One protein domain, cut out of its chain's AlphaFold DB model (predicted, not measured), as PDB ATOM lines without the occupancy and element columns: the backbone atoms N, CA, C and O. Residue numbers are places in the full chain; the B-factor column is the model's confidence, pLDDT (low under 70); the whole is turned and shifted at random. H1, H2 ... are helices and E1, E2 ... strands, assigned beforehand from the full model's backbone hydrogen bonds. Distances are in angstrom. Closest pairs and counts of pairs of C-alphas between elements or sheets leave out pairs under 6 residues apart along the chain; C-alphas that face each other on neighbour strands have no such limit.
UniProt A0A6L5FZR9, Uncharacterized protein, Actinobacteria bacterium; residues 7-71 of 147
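What this domain is: This is residues 7 to 71 of the 147 residues of an uncharacterized protein of Actinobacteria bacterium (UniProt A0A6L5FZR9). A small antiparallel sheet of three short strands, E1, E2 and E3, has a pair of short helices, H2 and H3, packed on each other at its side, with H3 only grazing the sheet. A further helix, H1, leads into E1, and its residues 7 to 12 stick out from the rest, while the turn of the E2 and E3 hairpin reaches past the strands. The printed part has 65 residues, with three named helices and three named strands in the order H1, E1, H2, H3, E2, E3; the sheet's order is E1, E2, E3, and the class is mixed, helices and strands. The whole is compact, with a radius of gyration of the C-alphas of 11.4 A and spans of 29 by 26 by 22 A.

Where its parts are: The inner strand E2, residues 52 to 56, is 13.5 A long from first to last C-alpha. E1, residues 19 to 21, is 6.6 A long, and E3, residues 67 to 70, is 10.6 A long and ends with C-alpha 70 at (22.680, 32.177, 108.583). H1, residues 7 to 15, is 12.4 A long and begins with C-alpha 7 at (-6.399, 27.123, 102.358). H2, residues 26 to 33, is 10.3 A long, with C-alpha 26 at (4.787, 32.636, 118.804). H3, residues 42 to 46, is 6.4 A long.

How they stand to each other: E1 and E2 are antiparallel at 157 degrees between their directions; N 21 and O 54 are 2.9 A apart, and N 54 and O 21 are 2.8 A apart, within hydrogen-bond range. E2 and E3 form a hairpin, antiparallel at 147 degrees, with N 53 and O 69 within hydrogen-bond range at 2.8 A. Beyond these strands, residues 58 to 59 pair with residues 62 to 63, antiparallel. The edge strands E1 and E3 are apart. H3 is on the sheet but only grazes it, with residues 44 to 46; its closest C-alphas to E2 are those of Leu 45 and Ala 54, 7.0 A apart. H2 and H3 touch, the closest C-alphas being those of Gly 29 and Ala 42 at 4.5 A. H2 is not on the sheet. H1 is not on the sheet either, and it is apart from H2 and H3. Each O i to N i+4 pair is within hydrogen-bond range in H1 and H3, and 3 of 4 are in H2.

The domain as a whole: The two C-alphas farthest apart are those of Pro 26 and Gly 60, at 31.6 A. The printed part has no cut. The links H1 to E1, E1 to H2 and H3 to E2 are tight; H2 to H3, with 8 residues, and E2 to E3, with 10, are short, and no link is long. The mean pLDDT of the printed part is 92.0, and no printed residue is under 70.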
ATOM      1  N   ASN A   7      -6.511  28.018 103.510       89.06
ATOM      2  CA  ASN A   7      -6.399  27.123 102.358       89.06
ATOM      3  C   ASN A   7      -4.987  27.113 101.742       89.06
ATOM      4  O   ASN A   7      -4.465  26.048 101.424       89.06
ATOM      5  N   MET A   8      -4.341  28.277 101.609       88.62
ATOM      6  CA  MET A   8      -2.963  28.352 101.115       88.62
ATOM      7  C   MET A   8      -1.989  27.718 102.096       88.62
ATOM      8  O   MET A   8      -1.065  27.043 101.660       88.62
ATOM      9  N   ARG A   9      -2.198  27.888 103.407       85.25
ATOM     10  CA  ARG A   9      -1.337  27.270 104.430       85.25
ATOM     11  C   ARG A   9      -1.339  25.759 104.328       85.25
ATOM     12  O   ARG A   9      -0.276  25.153 104.327       85.25
ATOM     13  N   GLU A  10      -2.522  25.166 104.221       86.06
ATOM     14  CA  GLU A  10      -2.677  23.716 104.089       86.06
ATOM     15  C   GLU A  10      -2.037  23.214 102.791       86.06
ATOM     16  O   GLU A  10      -1.267  22.253 102.810       86.06
ATOM     17  N   ALA A  11      -2.263  23.922 101.680       88.25
ATOM     18  CA  ALA A  11      -1.644  23.593 100.403       88.25
ATOM     19  C   ALA A  11      -0.108  23.681 100.456       88.25
ATOM     20  O   ALA A  11       0.576  22.794  99.941       88.25
ATOM     21  N   LEU A  12       0.450  24.718 101.090       86.12
ATOM     22  CA  LEU A  12       1.895  24.888 101.225       86.12
ATOM     23  C   LEU A  12       2.488  23.825 102.153       86.12
ATOM     24  O   LEU A  12       3.500  23.220 101.820       86.12
ATOM     25  N   ALA A  13       1.846  23.559 103.292       82.94
ATOM     26  CA  ALA A  13       2.309  22.568 104.257       82.94
ATOM     27  C   ALA A  13       2.408  21.167 103.632       82.94
ATOM     28  O   ALA A  13       3.399  20.470 103.879       82.94
ATOM     29  N   ALA A  14       1.432  20.807 102.787       84.25
ATOM     30  CA  ALA A  14       1.374  19.528 102.085       84.25
ATOM     31  C   ALA A  14       2.383  19.410 100.928       84.25
ATOM     32  O   ALA A  14       2.966  18.346 100.735       84.25
ATOM     33  N   ASN A  15       2.604  20.481 100.156       86.44
ATOM     34  CA  ASN A  15       3.390  20.403  98.916       86.44
ATOM     35  C   ASN A  15       4.834  20.903  99.050       86.44
ATOM     36  O   ASN A  15       5.717  20.432  98.331       86.44
ATOM     37  N   ALA A  16       5.104  21.852  99.950       85.94
ATOM     38  CA  ALA A  16       6.447  22.381 100.156       85.94
ATOM     39  C   ALA A  16       7.304  21.338 100.880       85.94
ATOM     40  O   ALA A  16       7.241  21.179 102.104       85.94
ATOM     41  N   ARG A  17       8.099  20.603 100.097       89.00
ATOM     42  CA  ARG A  17       8.979  19.546 100.608       89.00
ATOM     43  C   ARG A  17      10.143  20.103 101.425       89.00
ATOM     44  O   ARG A  17      10.470  19.547 102.467       89.00
ATOM     45  N   THR A  18      10.722  21.214 100.982       93.12
ATOM     46  CA  THR A  18      11.716  21.969 101.751       93.12
ATOM     47  C   THR A  18      11.040  23.177 102.381       93.12
ATOM     48  O   THR A  18      10.315  23.900 101.696       93.12
ATOM     49  N   LYS A  19      11.269  23.390 103.678       93.00
ATOM     50  CA  LYS A  19      10.695  24.503 104.443       93.00
ATOM     51  C   LYS A  19      11.819  25.321 105.073       93.00
ATOM     52  O   LYS A  19      12.711  24.756 105.703       93.00
ATOM     53  N   LEU A  20      11.767  26.634 104.873       94.62
ATOM     54  CA  LEU A  20      12.689  27.613 105.445       94.62
ATOM     55  C   LEU A  20      11.865  28.618 106.244       94.62
ATOM     56  O   LEU A  20      10.907  29.178 105.711       94.62
ATOM     57  N   VAL A  21      12.223  28.822 107.506       94.19
ATOM     58  CA  VAL A  21      11.516  29.712 108.431       94.19
ATOM     59  C   VAL A  21      12.532  30.666 109.051       94.19
ATOM     60  O   VAL A  21      13.559  30.229 109.565       94.19
ATOM     61  N   PHE A  22      12.247  31.962 108.966       94.62
ATOM     62  CA  PHE A  22      12.916  33.006 109.745       94.62
ATOM     63  C   PHE A  22      12.149  33.232 111.051       94.62
ATOM     64  O   PHE A  22      11.059  32.680 111.207       94.62
ATOM     65  N   ALA A  23      12.682  34.071 111.944       93.88
ATOM     66  CA  ALA A  23      12.004  34.463 113.178       93.88
ATOM     67  C   ALA A  23      10.514  34.760 112.933       93.88
ATOM     68  O   ALA A  23      10.158  35.628 112.128       93.88
ATOM     69  N   CYS A  24       9.654  33.987 113.590       91.19
ATOM     70  CA  CYS A  24       8.207  34.042 113.420       91.19
ATOM     71  C   CYS A  24       7.510  34.436 114.729       91.19
ATOM     72  O   CYS A  24       8.114  34.443 115.800       91.19
ATOM     73  N   SER A  25       6.228  34.805 114.649       91.75
ATOM     74  CA  SER A  25       5.439  35.058 115.858       91.75
ATOM     75  C   SER A  25       5.251  33.759 116.660       91.75
ATOM     76  O   SER A  25       5.243  32.682 116.062       91.75
ATOM     77  N   PRO A  26       5.026  33.828 117.986       91.31
ATOM     78  CA  PRO A  26       4.787  32.636 118.804       91.31
ATOM     79  C   PRO A  26       3.655  31.742 118.265       91.31
ATOM     80  O   PRO A  26       3.845  30.544 118.101       91.31
ATOM     81  N   GLU A  27       2.527  32.341 117.862       89.75
ATOM     82  CA  GLU A  27       1.393  31.623 117.250       89.75
ATOM     83  C   GLU A  27       1.782  30.909 115.940       89.75
ATOM     84  O   GLU A  27       1.291  29.824 115.615       89.75
ATOM     85  N   ASP A  28       2.678  31.506 115.152       89.69
ATOM     86  CA  ASP A  28       3.181  30.884 113.933       89.69
ATOM     87  C   ASP A  28       4.155  29.739 114.249       89.69
ATOM     88  O   ASP A  28       4.111  28.717 113.557       89.69
ATOM     89  N   GLY A  29       4.966  29.890 115.300       91.56
ATOM     90  CA  GLY A  29       5.885  28.884 115.833       91.56
ATOM     91  C   GLY A  29       5.173  27.599 116.244       91.56
ATOM     92  O   GLY A  29       5.529  26.537 115.738       91.56
ATOM     93  N   ASP A  30       4.102  27.694 117.034       91.38
ATOM     94  CA  ASP A  30       3.308  26.535 117.489       91.38
ATOM     95  C   ASP A  30       2.740  25.728 116.309       91.38
ATOM     96  O   ASP A  30       2.676  24.494 116.291       91.38
ATOM     97  N   HIS A  31       2.329  26.428 115.249       89.06
ATOM     98  CA  HIS A  31       1.842  25.767 114.048       89.06
ATOM     99  C   HIS A  31       2.951  25.083 113.246       89.06
ATOM    100  O   HIS A  31       2.664  24.064 112.606       89.06
ATOM    101  N   LEU A  32       4.163  25.647 113.259       90.69
ATOM    102  CA  LEU A  32       5.327  25.199 112.499       90.69
ATOM    103  C   LEU A  32       6.129  24.099 113.201       90.69
ATOM    104  O   LEU A  32       6.687  23.262 112.500       90.69
ATOM    105  N   GLU A  33       6.160  24.065 114.532       93.62
ATOM    106  CA  GLU A  33       6.966  23.149 115.357       93.62
ATOM    107  C   GLU A  33       6.815  21.679 114.953       93.62
ATOM    108  O   GLU A  33       7.809  20.985 114.752       93.62
ATOM    109  N   ARG A  34       5.584  21.233 114.672       91.88
ATOM    110  CA  ARG A  34       5.275  19.872 114.177       91.88
ATOM    111  C   ARG A  34       6.040  19.483 112.906       91.88
ATOM    112  O   ARG A  34       6.109  18.314 112.529       91.88
ATOM    113  N   HIS A  35       6.570  20.464 112.178       91.06
ATOM    114  CA  HIS A  35       7.413  20.242 111.015       91.06
ATOM    115  C   HIS A  35       8.908  20.241 111.328       91.06
ATOM    116  O   HIS A  35       9.659  19.892 110.432       91.06
ATOM    117  N   TYR A  36       9.362  20.608 112.512       93.62
ATOM    118  CA  TYR A  36      10.783  20.714 112.845       93.62
ATOM    119  C   TYR A  36      11.206  19.803 114.002       93.62
ATOM    120  O   TYR A  36      12.403  19.554 114.178       93.62
ATOM    121  N   GLU A  37      10.237  19.222 114.710       92.19
ATOM    122  CA  GLU A  37      10.477  18.160 115.678       92.19
ATOM    123  C   GLU A  37      11.308  17.000 115.090       92.19
ATOM    124  O   GLU A  37      11.183  16.654 113.906       92.19
ATOM    125  N   PRO A  38      12.162  16.368 115.911       93.12
ATOM    126  CA  PRO A  38      12.469  16.706 117.310       93.12
ATOM    127  C   PRO A  38      13.570  17.776 117.475       93.12
ATOM    128  O   PRO A  38      14.017  18.019 118.588       93.12
ATOM    129  N   HIS A  39      14.075  18.363 116.387       94.31
ATOM    130  CA  HIS A  39      15.334  19.119 116.418       94.31
ATOM    131  C   HIS A  39      15.162  20.585 116.821       94.31
ATOM    132  O   HIS A  39      16.084  21.152 117.394       94.31
ATOM    133  N   LEU A  40      14.027  21.201 116.480       94.62
ATOM    134  CA  LEU A  40      13.707  22.580 116.851       94.62
ATOM    135  C   LEU A  40      12.280  22.652 117.380       94.62
ATOM    136  O   LEU A  40      11.374  22.024 116.826       94.62
ATOM    137  N   THR A  41      12.111  23.454 118.421       96.00
ATOM    138  CA  THR A  41      10.846  23.708 119.110       96.00
ATOM    139  C   THR A  41      10.210  25.019 118.649       96.00
ATOM    140  O   THR A  41      10.849  25.846 117.992       96.00
ATOM    141  N   ALA A  42       8.961  25.263 119.040       95.38
ATOM    142  CA  ALA A  42       8.298  26.549 118.827       95.38
ATOM    143  C   ALA A  42       9.090  27.719 119.445       95.38
ATOM    144  O   ALA A  42       9.116  28.815 118.877       95.38
ATOM    145  N   HIS A  43       9.774  27.480 120.573       95.56
ATOM    146  CA  HIS A  43      10.637  28.469 121.218       95.56
ATOM    147  C   HIS A  43      11.836  28.843 120.344       95.56
ATOM    148  O   HIS A  43      12.109  30.024 120.127       95.56
ATOM    149  N   ASP A  44      12.500  27.843 119.767       95.00
ATOM    150  CA  ASP A  44      13.654  28.070 118.896       95.00
ATOM    151  C   ASP A  44      13.254  28.844 117.635       95.00
ATOM    152  O   ASP A  44      13.975  29.740 117.198       95.00
ATOM    153  N   LEU A  45      12.081  28.537 117.067       95.19
ATOM    154  CA  LEU A  45      11.579  29.181 115.851       95.19
ATOM    155  C   LEU A  45      11.232  30.664 116.053       95.19
ATOM    156  O   LEU A  45      11.475  31.469 115.149       95.19
ATOM    157  N   HIS A  46      10.693  31.050 117.215       94.81
ATOM    158  CA  HIS A  46      10.407  32.462 117.489       94.81
ATOM    159  C   HIS A  46      11.653  33.262 117.883       94.81
ATOM    160  O   HIS A  46      11.662  34.481 117.726       94.81
ATOM    161  N   ASN A  47      12.701  32.594 118.383       95.25
ATOM    162  CA  ASN A  47      13.904  33.241 118.911       95.25
ATOM    163  C   ASN A  47      15.099  33.202 117.943       95.25
ATOM    164  O   ASN A  47      16.243  33.402 118.353       95.25
ATOM    165  N   LEU A  48      14.851  32.938 116.655       96.00
ATOM    166  CA  LEU A  48      15.884  32.991 115.622       96.00
ATOM    167  C   LEU A  48      16.488  34.400 115.538       96.00
ATOM    168  O   LEU A  48      15.776  35.406 115.491       96.00
ATOM    169  N   ALA A  49      17.816  34.473 115.477       94.81
ATOM    170  CA  ALA A  49      18.526  35.735 115.325       94.81
ATOM    171  C   ALA A  49      18.284  36.369 113.941       94.81
ATOM    172  O   ALA A  49      17.791  35.737 113.001       94.81
ATOM    173  N   ALA A  50      18.684  37.635 113.784       93.38
ATOM    174  CA  ALA A  50      18.655  38.302 112.486       93.38
ATOM    175  C   ALA A  50      19.440  37.486 111.447       93.38
ATOM    176  O   ALA A  50      20.569  37.065 111.699       93.38
ATOM    177  N   PHE A  51      18.828  37.276 110.278       93.69
ATOM    178  CA  PHE A  51      19.373  36.461 109.186       93.69
ATOM    179  C   PHE A  51      19.554  34.970 109.513       93.69
ATOM    180  O   PHE A  51      20.080  34.235 108.682       93.69
ATOM    181  N   GLN A  52      19.111  34.486 110.673       96.75
ATOM    182  CA  GLN A  52      19.102  33.061 110.980       96.75
ATOM    183  C   GLN A  52      17.839  32.401 110.420       96.75
ATOM    184  O   GLN A  52      16.742  32.959 110.456       96.75
ATOM    185  N   VAL A  53      18.007  31.190 109.899       97.50
ATOM    186  CA  VAL A  53      16.961  30.406 109.249       97.50
ATOM    187  C   VAL A  53      16.933  29.011 109.834       97.50
ATOM    188  O   VAL A  53      17.966  28.345 109.878       97.50
ATOM    189  N   ALA A  54      15.745  28.539 110.197       97.00
ATOM    190  CA  ALA A  54      15.462  27.135 110.449       97.00
ATOM    191  C   ALA A  54      15.077  26.428 109.141       97.00
ATOM    192  O   ALA A  54      14.116  26.793 108.455       97.00
ATOM    193  N   CYS A  55      15.811  25.375 108.804       96.25
ATOM    194  CA  CYS A  55      15.659  24.607 107.580       96.25
ATOM    195  C   CYS A  55      15.190  23.191 107.874       96.25
ATOM    196  O   CYS A  55      15.824  22.486 108.651       96.25
ATOM    197  N   ARG A  56      14.138  22.750 107.182       94.06
ATOM    198  CA  ARG A  56      13.850  21.328 106.991       94.06
ATOM    199  C   ARG A  56      14.085  20.977 105.526       94.06
ATOM    200  O   ARG A  56      13.225  21.282 104.689       94.06
ATOM    201  N   PRO A  57      15.233  20.371 105.191       94.38
ATOM    202  CA  PRO A  57      15.564  20.046 103.815       94.38
ATOM    203  C   PRO A  57      14.789  18.811 103.343       94.38
ATOM    204  O   PRO A  57      14.499  17.896 104.116       94.38
ATOM    205  N   CYS A  58      14.508  18.749 102.047       92.38
ATOM    206  CA  CYS A  58      14.166  17.508 101.363       92.38
ATOM    207  C   CYS A  58      15.268  17.183 100.350       92.38
ATOM    208  O   CYS A  58      15.434  17.903  99.366       92.38
ATOM    209  N   VAL A  59      16.006  16.097 100.577       90.00
ATOM    210  CA  VAL A  59      17.118  15.640  99.729       90.00
ATOM    211  C   VAL A  59      16.798  14.230  99.243       90.00
ATOM    212  O   VAL A  59      16.415  13.373 100.032       90.00
ATOM    213  N   GLY A  60      16.891  13.987  97.932       87.06
ATOM    214  CA  GLY A  60      16.604  12.661  97.364       87.06
ATOM    215  C   GLY A  60      15.177  12.161  97.631       87.06
ATOM    216  O   GLY A  60      14.984  10.981  97.888       87.06
ATOM    217  N   ALA A  61      14.186  13.062  97.619       83.12
ATOM    218  CA  ALA A  61      12.784  12.791  97.976       83.12
ATOM    219  C   ALA A  61      12.531  12.364  99.440       83.12
ATOM    220  O   ALA A  61      11.397  12.027  99.776       83.12
ATOM    221  N   SER A  62      13.538  12.451 100.314       85.94
ATOM    222  CA  SER A  62      13.406  12.219 101.753       85.94
ATOM    223  C   SER A  62      13.607  13.510 102.548       85.94
ATOM    224  O   SER A  62      14.396  14.375 102.162       85.94
ATOM    225  N   HIS A  63      12.900  13.649 103.670       86.88
ATOM    226  CA  HIS A  63      13.106  14.764 104.591       86.88
ATOM    227  C   HIS A  63      14.343  14.511 105.456       86.88
ATOM    228  O   HIS A  63      14.404  13.516 106.174       86.88
ATOM    229  N   GLY A  64      15.309  15.427 105.400       89.19
ATOM    230  CA  GLY A  64      16.473  15.411 106.285       89.19
ATOM    231  C   GLY A  64      16.170  16.010 107.664       89.19
ATOM    232  O   GLY A  64      15.093  16.590 107.861       89.19
ATOM    233  N   PRO A  65      17.116  15.891 108.616       92.31
ATOM    234  CA  PRO A  65      16.995  16.514 109.929       92.31
ATOM    235  C   PRO A  65      16.918  18.034 109.787       92.31
ATOM    236  O   PRO A  65      17.491  18.613 108.857       92.31
ATOM    237  N   ALA A  66      16.200  18.676 110.704       94.50
ATOM    238  CA  ALA A  66      16.155  20.125 110.707       94.50
ATOM    239  C   ALA A  66      17.450  20.709 111.278       94.50
ATOM    240  O   ALA A  66      18.048  20.154 112.197       94.50
ATOM    241  N   PHE A  67      17.880  21.833 110.715       95.31
ATOM    242  CA  PHE A  67      19.090  22.535 111.125       95.31
ATOM    243  C   PHE A  67      18.923  24.039 110.936       95.31
ATOM    244  O   PHE A  67      18.063  24.484 110.173       95.31
ATOM    245  N   THR A  68      19.765  24.828 111.597       97.06
ATOM    246  CA  THR A  68      19.797  26.280 111.410       97.06
ATOM    247  C   THR A  68      21.016  26.721 110.617       97.06
ATOM    248  O   THR A  68      22.094  26.152 110.773       97.06
ATOM    249  N   PHE A  69      20.869  27.768 109.814       96.75
ATOM    250  CA  PHE A  69      21.984  28.441 109.146       96.75
ATOM    251  C   PHE A  69      21.751  29.953 109.109       96.75
ATOM    252  O   PHE A  69      20.658  30.422 109.421       96.75
ATOM    253  N   THR A  70      22.771  30.719 108.733       97.00
ATOM    254  CA  THR A  70      22.680  32.177 108.583       97.00
ATOM    255  C   THR A  70      22.745  32.575 107.115       97.00
ATOM    256  O   THR A  70      23.583  32.069 106.369       97.00
ATOM    257  N   THR A  71      21.873  33.485 106.695       95.31
ATOM    258  CA  THR A  71      21.916  34.119 105.376       95.31
ATOM    259  C   THR A  71      22.793  35.361 105.409       95.31
ATOM    260  O   THR A  71      22.956  35.996 106.450       95.31
TER     261      THR A  71